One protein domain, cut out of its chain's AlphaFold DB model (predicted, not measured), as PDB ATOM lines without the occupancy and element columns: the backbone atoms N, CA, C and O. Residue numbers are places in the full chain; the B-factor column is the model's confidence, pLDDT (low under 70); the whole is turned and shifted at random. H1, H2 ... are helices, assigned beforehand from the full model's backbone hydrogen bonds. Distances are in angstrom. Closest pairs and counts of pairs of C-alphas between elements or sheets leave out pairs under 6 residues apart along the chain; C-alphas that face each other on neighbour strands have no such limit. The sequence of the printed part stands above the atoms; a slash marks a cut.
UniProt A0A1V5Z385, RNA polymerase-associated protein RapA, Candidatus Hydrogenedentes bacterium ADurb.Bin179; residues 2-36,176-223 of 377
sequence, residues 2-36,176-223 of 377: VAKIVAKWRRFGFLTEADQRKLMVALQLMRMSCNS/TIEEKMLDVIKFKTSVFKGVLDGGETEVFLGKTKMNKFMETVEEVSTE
ATOM      1  N   VAL A   2     135.788 126.654 136.055       82.19
ATOM      2  CA  VAL A   2     137.185 126.194 136.236       82.19
ATOM      3  C   VAL A   2     138.012 127.093 137.153       82.19
ATOM      4  O   VAL A   2     138.543 126.594 138.139       82.19
ATOM      5  N   ALA A   3     138.005 128.411 136.937       83.25
ATOM      6  CA  ALA A   3     138.729 129.358 137.791       83.25
ATOM      7  C   ALA A   3     138.382 129.230 139.292       83.25
ATOM      8  O   ALA A   3     139.258 129.343 140.146       83.25
ATOM      9  N   LYS A   4     137.122 128.914 139.636       83.12
ATOM     10  CA  LYS A   4     136.701 128.693 141.035       83.12
ATOM     11  C   LYS A   4     137.324 127.420 141.620       83.12
ATOM     12  O   LYS A   4     137.728 127.413 142.780       83.12
ATOM     13  N   ILE A   5     137.409 126.349 140.827       84.25
ATOM     14  CA  ILE A   5     138.008 125.074 141.247       84.25
ATOM     15  C   ILE A   5     139.529 125.219 141.393       84.25
ATOM     16  O   ILE A   5     140.095 124.747 142.376       84.25
ATOM     17  N   VAL A   6     140.179 125.938 140.477       83.25
ATOM     18  CA  VAL A   6     141.612 126.269 140.561       83.25
ATOM     19  C   VAL A   6     141.907 127.121 141.794       83.25
ATOM     20  O   VAL A   6     142.813 126.807 142.557       83.25
ATOM     21  N   ALA A   7     141.101 128.150 142.065       83.06
ATOM     22  CA  ALA A   7     141.254 128.964 143.271       83.06
ATOM     23  C   ALA A   7     141.096 128.132 144.558       83.06
ATOM     24  O   ALA A   7     141.827 128.333 145.530       83.06
ATOM     25  N   LYS A   8     140.177 127.156 144.561       82.69
ATOM     26  CA  LYS A   8     140.020 126.200 145.665       82.69
ATOM     27  C   LYS A   8     141.277 125.343 145.840       82.69
ATOM     28  O   LYS A   8     141.746 125.200 146.965       82.69
ATOM     29  N   TRP A   9     141.851 124.832 144.751       85.50
ATOM     30  CA  TRP A   9     143.116 124.097 144.796       85.50
ATOM     31  C   TRP A   9     144.246 124.931 145.396       85.50
ATOM     32  O   TRP A   9     144.875 124.485 146.348       85.50
ATOM     33  N   ARG A  10     144.444 126.162 144.906       81.56
ATOM     34  CA  ARG A  10     145.475 127.079 145.417       81.56
ATOM     35  C   ARG A  10     145.357 127.305 146.921       81.56
ATOM     36  O   ARG A  10     146.361 127.399 147.617       81.56
ATOM     37  N   ARG A  11     144.125 127.397 147.429       82.94
ATOM     38  CA  ARG A  11     143.860 127.648 148.850       82.94
ATOM     39  C   ARG A  11     144.111 126.430 149.740       82.94
ATOM     40  O   ARG A  11     144.555 126.604 150.869       82.94
ATOM     41  N   PHE A  12     143.777 125.227 149.276       82.50
ATOM     42  CA  PHE A  12     143.776 124.023 150.117       82.50
ATOM     43  C   PHE A  12     144.911 123.035 149.802       82.50
ATOM     44  O   PHE A  12     145.162 122.142 150.602       82.50
ATOM     45  N   GLY A  13     145.599 123.171 148.665       81.50
ATOM     46  CA  GLY A  13     146.697 122.298 148.228       81.50
ATOM     47  C   GLY A  13     146.264 120.912 147.732       81.50
ATOM     48  O   GLY A  13     147.092 120.132 147.267       81.50
ATOM     49  N   PHE A  14     144.973 120.586 147.803       82.06
ATOM     50  CA  PHE A  14     144.405 119.347 147.283       82.06
ATOM     51  C   PHE A  14     143.003 119.586 146.715       82.06
ATOM     52  O   PHE A  14     142.345 120.585 147.006       82.06
ATOM     53  N   LEU A  15     142.548 118.647 145.889       81.88
ATOM     54  CA  LEU A  15     141.229 118.664 145.269       81.88
ATOM     55  C   LEU A  15     140.486 117.381 145.644       81.88
ATOM     56  O   LEU A  15     141.056 116.296 145.523       81.88
ATOM     57  N   THR A  16     139.225 117.492 146.067       86.81
ATOM     58  CA  THR A  16     138.386 116.309 146.326       86.81
ATOM     59  C   THR A  16     138.096 115.563 145.020       86.81
ATOM     60  O   THR A  16     138.077 116.178 143.957       86.81
ATOM     61  N   GLU A  17     137.804 114.261 145.063       85.19
ATOM     62  CA  GLU A  17     137.451 113.498 143.849       85.19
ATOM     63  C   GLU A  17     136.240 114.085 143.102       85.19
ATOM     64  O   GLU A  17     136.157 114.029 141.875       85.19
ATOM     65  N   ALA A  18     135.287 114.675 143.828       86.06
ATOM     66  CA  ALA A  18     134.154 115.374 143.230       86.06
ATOM     67  C   ALA A  18     134.601 116.632 142.470       86.06
ATOM     68  O   ALA A  18     134.162 116.856 141.342       86.06
ATOM     69  N   ASP A  19     135.502 117.428 143.049       85.56
ATOM     70  CA  ASP A  19     136.058 118.608 142.383       85.56
ATOM     71  C   ASP A  19     136.939 118.222 141.187       85.56
ATOM     72  O   ASP A  19     136.894 118.898 140.163       85.56
ATOM     73  N   GLN A  20     137.694 117.119 141.277       83.12
ATOM     74  CA  GLN A  20     138.508 116.609 140.167       83.12
ATOM     75  C   GLN A  20     137.623 116.204 138.992       83.12
ATOM     76  O   GLN A  20     137.876 116.608 137.860       83.12
ATOM     77  N   ARG A  21     136.533 115.473 139.259       84.81
ATOM     78  CA  ARG A  21     135.541 115.136 138.230       84.81
ATOM     79  C   ARG A  21     134.921 116.385 137.612       84.81
ATOM     80  O   ARG A  21     134.880 116.489 136.391       84.81
ATOM     81  N   LYS A  22     134.508 117.360 138.428       87.88
ATOM     82  CA  LYS A  22     133.961 118.642 137.949       87.88
ATOM     83  C   LYS A  22     134.956 119.414 137.082       87.88
ATOM     84  O   LYS A  22     134.560 119.984 136.069       87.88
ATOM     85  N   LEU A  23     136.233 119.420 137.456       86.38
ATOM     86  CA  LEU A  23     137.288 120.051 136.674       86.38
ATOM     87  C   LEU A  23     137.463 119.362 135.318       86.38
ATOM     88  O   LEU A  23     137.465 120.037 134.294       86.38
ATOM     89  N   MET A  24     137.558 118.030 135.308       83.62
ATOM     90  CA  MET A  24     137.685 117.249 134.075       83.62
ATOM     91  C   MET A  24     136.492 117.461 133.143       83.62
ATOM     92  O   MET A  24     136.682 117.662 131.945       83.62
ATOM     93  N   VAL A  25     135.273 117.489 133.694       88.31
ATOM     94  CA  VAL A  25     134.051 117.793 132.938       88.31
ATOM     95  C   VAL A  25     134.141 119.178 132.308       88.31
ATOM     96  O   VAL A  25     133.943 119.325 131.106       88.31
ATOM     97  N   ALA A  26     134.486 120.194 133.099       89.75
ATOM     98  CA  ALA A  26     134.553 121.566 132.622       89.75
ATOM     99  C   ALA A  26     135.651 121.770 131.563       89.75
ATOM    100  O   ALA A  26     135.436 122.494 130.596       89.75
ATOM    101  N   LEU A  27     136.802 121.106 131.698       89.06
ATOM    102  CA  LEU A  27     137.853 121.117 130.676       89.06
ATOM    103  C   LEU A  27     137.388 120.454 129.379       89.06
ATOM    104  O   LEU A  27     137.666 120.971 128.300       89.06
ATOM    105  N   GLN A  28     136.651 119.346 129.470       89.81
ATOM    106  CA  GLN A  28     136.092 118.691 128.293       89.81
ATOM    107  C   GLN A  28     135.046 119.574 127.600       89.81
ATOM    108  O   GLN A  28     135.085 119.684 126.379       89.81
ATOM    109  N   LEU A  29     134.187 120.262 128.358       91.69
ATOM    110  CA  LEU A  29     133.228 121.227 127.810       91.69
ATOM    111  C   LEU A  29     133.929 122.404 127.121       91.69
ATOM    112  O   LEU A  29     133.563 122.744 126.004       91.69
ATOM    113  N   MET A  30     134.980 122.974 127.722       90.94
ATOM    114  CA  MET A  30     135.758 124.043 127.078       90.94
ATOM    115  C   MET A  30     136.408 123.578 125.769       90.94
ATOM    116  O   MET A  30     136.478 124.339 124.808       90.94
ATOM    117  N   ARG A  31     136.862 122.321 125.697       91.62
ATOM    118  CA  ARG A  31     137.369 121.734 124.447       91.62
ATOM    119  C   ARG A  31     136.247 121.542 123.421       91.62
ATOM    120  O   ARG A  31     136.423 121.890 122.262       91.62
ATOM    121  N   MET A  32     135.084 121.050 123.844       92.06
ATOM    122  CA  MET A  32     133.911 120.875 122.979       92.06
ATOM    123  C   MET A  32     133.440 122.209 122.381       92.06
ATOM    124  O   MET A  32     133.219 122.273 121.174       92.06
ATOM    125  N   SER A  33     133.396 123.288 123.174       92.00
ATOM    126  CA  SER A  33     133.040 124.626 122.678       92.00
ATOM    127  C   SER A  33     134.029 125.182 121.655       92.00
ATOM    128  O   SER A  33     133.636 125.994 120.827       92.00
ATOM    129  N   CYS A  34     135.299 124.756 121.683       91.94
ATOM    130  CA  CYS A  34     136.275 125.156 120.662       91.94
ATOM    131  C   CYS A  34     135.948 124.559 119.286       91.94
ATOM    132  O   CYS A  34     136.344 125.123 118.268       91.94
ATOM    133  N   ASN A  35     135.243 123.425 119.247       92.06
ATOM    134  CA  ASN A  35     134.771 122.824 118.006       92.06
ATOM    135  C   ASN A  35     133.456 123.447 117.552       92.06
ATOM    136  O   ASN A  35     133.383 123.928 116.427       92.06
ATOM    137  N   SER A  36     132.431 123.421 118.404       92.19
ATOM    138  CA  SER A  36     131.156 124.102 118.165       92.19
ATOM    139  C   SER A  36     130.361 124.234 119.458       92.19
ATOM    140  O   SER A  36     130.446 123.379 120.340       92.19
ATOM    141  N   THR A 176     142.450 129.865 123.489       90.44
ATOM    142  CA  THR A 176     141.598 128.897 124.195       90.44
ATOM    143  C   THR A 176     142.417 127.858 124.963       90.44
ATOM    144  O   THR A 176     143.650 127.849 124.940       90.44
ATOM    145  N   ILE A 177     141.718 126.932 125.627       88.12
ATOM    146  CA  ILE A 177     142.328 125.782 126.304       88.12
ATOM    147  C   ILE A 177     143.202 124.933 125.367       88.12
ATOM    148  O   ILE A 177     144.155 124.309 125.826       88.12
ATOM    149  N   GLU A 178     142.904 124.894 124.066       89.62
ATOM    150  CA  GLU A 178     143.622 124.035 123.124       89.62
ATOM    151  C   GLU A 178     145.040 124.513 122.817       89.62
ATOM    152  O   GLU A 178     145.938 123.683 122.690       89.62
ATOM    153  N   GLU A 179     145.257 125.828 122.736       88.62
ATOM    154  CA  GLU A 179     146.589 126.408 122.530       88.62
ATOM    155  C   GLU A 179     147.506 126.062 123.710       88.62
ATOM    156  O   GLU A 179     148.583 125.499 123.527       88.62
ATOM    157  N   LYS A 180     147.013 126.242 124.940       82.69
ATOM    158  CA  LYS A 180     147.753 125.893 126.164       82.69
ATOM    159  C   LYS A 180     147.970 124.379 126.298       82.69
ATOM    160  O   LYS A 180     149.029 123.915 126.720       82.69
ATOM    161  N   MET A 181     146.984 123.577 125.894       83.94
ATOM    162  CA  MET A 181     147.105 122.118 125.849       83.94
ATOM    163  C   MET A 181     148.189 121.661 124.862       83.94
ATOM    164  O   MET A 181     148.922 120.713 125.162       83.94
ATOM    165  N   LEU A 182     148.313 122.323 123.709       83.62
ATOM    166  CA  LEU A 182     149.350 122.026 122.724       83.62
ATOM    167  C   LEU A 182     150.750 122.214 123.317       83.62
ATOM    168  O   LEU A 182     151.616 121.365 123.099       83.62
ATOM    169  N   ASP A 183     150.975 123.277 124.082       79.94
ATOM    170  CA  ASP A 183     152.284 123.557 124.677       79.94
ATOM    171  C   ASP A 183     152.680 122.503 125.717       79.94
ATOM    172  O   ASP A 183     153.812 122.005 125.711       79.94
ATOM    173  N   VAL A 184     151.722 122.037 126.523       77.50
ATOM    174  CA  VAL A 184     151.942 120.900 127.432       77.50
ATOM    175  C   VAL A 184     152.237 119.611 126.678       77.50
ATOM    176  O   VAL A 184     153.118 118.847 127.084       77.50
ATOM    177  N   ILE A 185     151.518 119.348 125.586       76.94
ATOM    178  CA  ILE A 185     151.765 118.181 124.736       76.94
ATOM    179  C   ILE A 185     153.178 118.238 124.158       76.94
ATOM    180  O   ILE A 185     153.907 117.254 124.276       76.94
ATOM    181  N   LYS A 186     153.601 119.382 123.607       77.75
ATOM    182  CA  LYS A 186     154.955 119.581 123.072       77.75
ATOM    183  C   LYS A 186     156.020 119.342 124.138       77.75
ATOM    184  O   LYS A 186     156.956 118.588 123.886       77.75
ATOM    185  N   PHE A 187     155.842 119.910 125.333       74.88
ATOM    186  CA  PHE A 187     156.749 119.697 126.462       74.88
ATOM    187  C   PHE A 187     156.833 118.214 126.849       74.88
ATOM    188  O   PHE A 187     157.911 117.661 127.068       74.88
ATOM    189  N   LYS A 188     155.687 117.533 126.930       75.06
ATOM    190  CA  LYS A 188     155.637 116.110 127.262       75.06
ATOM    191  C   LYS A 188     156.365 115.286 126.199       75.06
ATOM    192  O   LYS A 188     157.203 114.461 126.553       75.06
ATOM    193  N   THR A 189     156.099 115.535 124.918       72.31
ATOM    194  CA  THR A 189     156.755 114.850 123.798       72.31
ATOM    195  C   THR A 189     158.264 115.097 123.778       72.31
ATOM    196  O   THR A 189     159.017 114.149 123.572       72.31
ATOM    197  N   SER A 190     158.737 116.319 124.050       73.75
ATOM    198  CA  SER A 190     160.178 116.602 124.099       73.75
ATOM    199  C   SER A 190     160.879 115.860 125.237       73.75
ATOM    200  O   SER A 190     161.985 115.362 125.045       73.75
ATOM    201  N   VAL A 191     160.225 115.727 126.396       70.50
ATOM    202  CA  VAL A 191     160.743 114.916 127.509       70.50
ATOM    203  C   VAL A 191     160.800 113.438 127.125       70.50
ATOM    204  O   VAL A 191     161.828 112.805 127.337       70.50
ATOM    205  N   PHE A 192     159.744 112.886 126.515       66.25
ATOM    206  CA  PHE A 192     159.757 111.492 126.052       66.25
ATOM    207  C   PHE A 192     160.864 111.236 125.034       66.25
ATOM    208  O   PHE A 192     161.590 110.255 125.165       66.25
ATOM    209  N   LYS A 193     161.031 112.135 124.063       67.94
ATOM    210  CA  LYS A 193     162.092 112.026 123.066       67.94
ATOM    211  C   LYS A 193     163.480 112.060 123.714       67.94
ATOM    212  O   LYS A 193     164.296 111.201 123.416       67.94
ATOM    213  N   GLY A 194     163.713 112.968 124.664       62.31
ATOM    214  CA  GLY A 194     164.982 113.044 125.397       62.31
ATOM    215  C   GLY A 194     165.297 111.803 126.246       62.31
ATOM    216  O   GLY A 194     166.461 111.436 126.372       62.31
ATOM    217  N   VAL A 195     164.275 111.132 126.788       61.53
ATOM    218  CA  VAL A 195     164.439 109.870 127.534       61.53
ATOM    219  C   VAL A 195     164.722 108.691 126.594       61.53
ATOM    220  O   VAL A 195     165.545 107.841 126.921       61.53
ATOM    221  N   LEU A 196     164.076 108.631 125.423       60.38
ATOM    222  CA  LEU A 196     164.350 107.586 124.426       60.38
ATOM    223  C   LEU A 196     165.709 107.763 123.725       60.38
ATOM    224  O   LEU A 196     166.322 106.761 123.364       60.38
ATOM    225  N   ASP A 197     166.195 108.999 123.581       59.78
ATOM    226  CA  ASP A 197     167.463 109.322 122.906       59.78
ATOM    227  C   ASP A 197     168.717 109.144 123.806       59.78
ATOM    228  O   ASP A 197     169.826 109.478 123.387       59.78
ATOM    229  N   GLY A 198     168.589 108.563 125.012       48.38
ATOM    230  CA  GLY A 198     169.729 108.038 125.789       48.38
ATOM    231  C   GLY A 198     170.293 108.917 126.920       48.38
ATOM    232  O   GLY A 198     171.483 108.819 127.217       48.38
ATOM    233  N   GLY A 199     169.476 109.754 127.570       41.59
ATOM    234  CA  GLY A 199     169.833 110.469 128.811       41.59
ATOM    235  C   GLY A 199     169.262 109.807 130.075       41.59
ATOM    236  O   GLY A 199     168.226 109.152 129.999       41.59
ATOM    237  N   GLU A 200     169.938 109.967 131.222       38.44
ATOM    238  CA  GLU A 200     169.695 109.206 132.460       38.44
ATOM    239  C   GLU A 200     168.222 109.049 132.878       38.44
ATOM    240  O   GLU A 200     167.408 109.977 132.903       38.44
ATOM    241  N   THR A 201     167.926 107.797 133.214       51.91
ATOM    242  CA  THR A 201     166.625 107.192 133.448       51.91
ATOM    243  C   THR A 201     166.078 107.566 134.824       51.91
ATOM    244  O   THR A 201     166.514 106.996 135.814       51.91
ATOM    245  N   GLU A 202     165.110 108.484 134.887       38.81
ATOM    246  CA  GLU A 202     163.888 108.368 135.706       38.81
ATOM    247  C   GLU A 202     163.044 109.654 135.640       38.81
ATOM    248  O   GLU A 202     163.459 110.727 136.071       38.81
ATOM    249  N   VAL A 203     161.793 109.542 135.179       39.47
ATOM    250  CA  VAL A 203     160.747 110.518 135.516       39.47
ATOM    251  C   VAL A 203     159.784 109.828 136.472       39.47
ATOM    252  O   VAL A 203     158.879 109.101 136.058       39.47
ATOM    253  N   PHE A 204     159.991 110.056 137.768       37.03
ATOM    254  CA  PHE A 204     159.108 109.570 138.822       37.03
ATOM    255  C   PHE A 204     157.733 110.237 138.681       37.03
ATOM    256  O   PHE A 204     157.528 111.406 139.012       37.03
ATOM    257  N   LEU A 205     156.768 109.494 138.143       40.97
ATOM    258  CA  LEU A 205     155.436 109.996 137.818       40.97
ATOM    259  C   LEU A 205     154.415 109.600 138.896       40.97
ATOM    260  O   LEU A 205     153.322 109.123 138.599       40.97
ATOM    261  N   GLY A 206     154.783 109.806 140.162       40.59
ATOM    262  CA  GLY A 206     153.920 109.644 141.332       40.59
ATOM    263  C   GLY A 206     153.547 111.004 141.925       40.59
ATOM    264  O   GLY A 206     154.421 111.805 142.220       40.59
ATOM    265  N   LYS A 207     152.244 111.272 142.093       42.34
ATOM    266  CA  LYS A 207     151.637 112.484 142.702       42.34
ATOM    267  C   LYS A 207     151.879 113.840 142.000       42.34
ATOM    268  O   LYS A 207     151.104 114.762 142.223       42.34
ATOM    269  N   THR A 208     152.825 113.952 141.065       55.88
ATOM    270  CA  THR A 208     153.171 115.227 140.390       55.88
ATOM    271  C   THR A 208     152.339 115.545 139.137       55.88
ATOM    272  O   THR A 208     152.270 116.702 138.730       55.88
ATOM    273  N   LYS A 209     151.651 114.561 138.527       54.38
ATOM    274  CA  LYS A 209     150.813 114.794 137.325       54.38
ATOM    275  C   LYS A 209     149.708 115.812 137.577       54.38
ATOM    276  O   LYS A 209     149.465 116.655 136.727       54.38
ATOM    277  N   MET A 210     149.050 115.712 138.734       53.41
ATOM    278  CA  MET A 210     147.951 116.604 139.089       53.41
ATOM    279  C   MET A 210     148.470 118.005 139.391       53.41
ATOM    280  O   MET A 210     147.894 118.953 138.899       53.41
ATOM    281  N   ASN A 211     149.585 118.149 140.115       58.16
ATOM    282  CA  ASN A 211     150.156 119.471 140.393       58.16
ATOM    283  C   ASN A 211     150.594 120.178 139.109       58.16
ATOM    284  O   ASN A 211     150.257 121.336 138.925       58.16
ATOM    285  N   LYS A 212     151.253 119.464 138.190       60.88
ATOM    286  CA  LYS A 212     151.662 120.027 136.899       60.88
ATOM    287  C   LYS A 212     150.469 120.331 135.989       60.88
ATOM    288  O   LYS A 212     150.452 121.342 135.306       60.88
ATOM    289  N   PHE A 213     149.450 119.475 136.005       59.84
ATOM    290  CA  PHE A 213     148.187 119.738 135.319       59.84
ATOM    291  C   PHE A 213     147.462 120.948 135.910       59.84
ATOM    292  O   PHE A 213     146.965 121.775 135.161       59.84
ATOM    293  N   MET A 214     147.429 121.080 137.236       63.19
ATOM    294  CA  MET A 214     146.832 122.224 137.914       63.19
ATOM    295  C   MET A 214     147.618 123.501 137.646       63.19
ATOM    296  O   MET A 214     146.979 124.511 137.418       63.19
ATOM    297  N   GLU A 215     148.949 123.451 137.580       65.25
ATOM    298  CA  GLU A 215     149.810 124.567 137.166       65.25
ATOM    299  C   GLU A 215     149.505 125.008 135.724       65.25
ATOM    300  O   GLU A 215     149.324 126.194 135.469       65.25
ATOM    301  N   THR A 216     149.302 124.066 134.794       63.50
ATOM    302  CA  THR A 216     148.821 124.393 133.440       63.50
ATOM    303  C   THR A 216     147.420 125.002 133.465       63.50
ATOM    304  O   THR A 216     147.167 126.017 132.832       63.50
ATOM    305  N   VAL A 217     146.470 124.391 134.179       65.31
ATOM    306  CA  VAL A 217     145.087 124.896 134.268       65.31
ATOM    307  C   VAL A 217     145.046 126.262 134.975       65.31
ATOM    308  O   VAL A 217     144.156 127.082 134.738       65.31
ATOM    309  N   GLU A 218     146.017 126.522 135.835       61.47
ATOM    310  CA  GLU A 218     146.231 127.774 136.529       61.47
ATOM    311  C   GLU A 218     146.731 128.864 135.585       61.47
ATOM    312  O   GLU A 218     146.082 129.904 135.505       61.47
ATOM    313  N   GLU A 219     147.765 128.583 134.794       65.69
ATOM    314  CA  GLU A 219     148.217 129.433 133.688       65.69
ATOM    315  C   GLU A 219     147.076 129.704 132.690       65.69
ATOM    316  O   GLU A 219     146.914 130.821 132.198       65.69
ATOM    317  N   VAL A 220     146.199 128.720 132.450       59.12
ATOM    318  CA  VAL A 220     144.965 128.885 131.659       59.12
ATOM    319  C   VAL A 220     143.982 129.867 132.304       59.12
ATOM    320  O   VAL A 220     143.318 130.608 131.586       59.12
ATOM    321  N   SER A 221     143.872 129.883 133.633       53.94
ATOM    322  CA  SER A 221     142.835 130.633 134.354       53.94
ATOM    323  C   SER A 221     143.238 132.058 134.753       53.94
ATOM    324  O   SER A 221     142.355 132.830 135.127       53.94
ATOM    325  N   THR A 222     144.528 132.412 134.732       42.28
ATOM    326  CA  THR A 222     145.016 133.717 135.224       42.28
ATOM    327  C   THR A 222     145.234 134.802 134.179       42.28
ATOM    328  O   THR A 222     145.453 135.944 134.570       42.28
ATOM    329  N   GLU A 223     145.143 134.502 132.886       37.38
ATOM    330  CA  GLU A 223     145.287 135.517 131.835       37.38
ATOM    331  C   GLU A 223     143.910 135.924 131.288       37.38
ATOM    332  O   GLU A 223     143.222 135.089 130.693       37.38
TER     333      GLU A 223
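Overview. This is residues 2 to 36 and 176 to 223 of the 377 residues of the protein "RNA polymerase-associated protein RapA" of Candidatus Hydrogenedentes bacterium ADurb.Bin179 (UniProt A0A1V5Z385). Two helical hairpins meet: H1 and H2 form one with a tight link, and H3 and H4 form a V, joined by a long link at its open end, whose narrow end, with the first residues of H3 and the last of H4, packs on the first pair, H3 on H2 and H4 on H1. H3 runs away from H2 as a long arm, and a long link loops back from its far end to H4; residues 185 to 190, 196 to 202 and 204 to 209 stick out free. The printed part has 83 residues with four named helices, in the order H1, H2, H3, H4, and no named strand; its class is all helix. It is loose, with a radius of gyration of the C-alphas of 14.7 A, and spans 41 by 33 by 22 A.

Arrangement. H1, residues 2 to 12, and H2, residues 17 to 35, touch in a hairpin, opposite ways at a shallow tilt of 30 degrees; their closest C-alphas, of Val 2 and Leu 23, are 6.2 A apart. H3, residues 177 to 196, touches H2 with residues 177 to 178 alone, the C-alphas of Arg 31 and Ile 177 being closest at 6.7 A; at 73 degrees the two are only just about perpendicular. H4, residues 208 to 222, forms a hairpin with H3, opposite ways at a shallow tilt of 33 degrees, only just short of steep. They touch through residues 177 to 184 of H3 and 216 to 220 of H4, closest at the C-alphas of Ile 177 and Val 220, 6.7 A. H4 touches H1 at a steep tilt of 55 degrees, closest at the C-alphas of Ala 3 and Ser 221, 5.5 A. H1 and H3 are apart, as are H2 and H4. Every O i to N i+4 pair is within hydrogen-bond range in H1, H3 and H4, and 14 of 15 are in H2.

Along the chain. H1 begins at C-alpha 2, (137.185, 126.194, 136.236), and is 15.5 A long. H2 measures 27.6 A, H3 28.6 A and H4 20.9 A from first to last C-alpha. H4 ends at C-alpha 222, (145.016, 133.717, 135.224).

Size, cuts and confidence. The two C-alphas farthest apart, of Ser 36 and Glu 200, are 43.7 A apart. Residues 37 to 175 are not printed; C-alphas 36 and 176 are 13.0 A apart across the cut. The link from H3 to H4 is long, 11 residues. The mean pLDDT of the printed part is 72.6, and residues 192 to 223 are under 70.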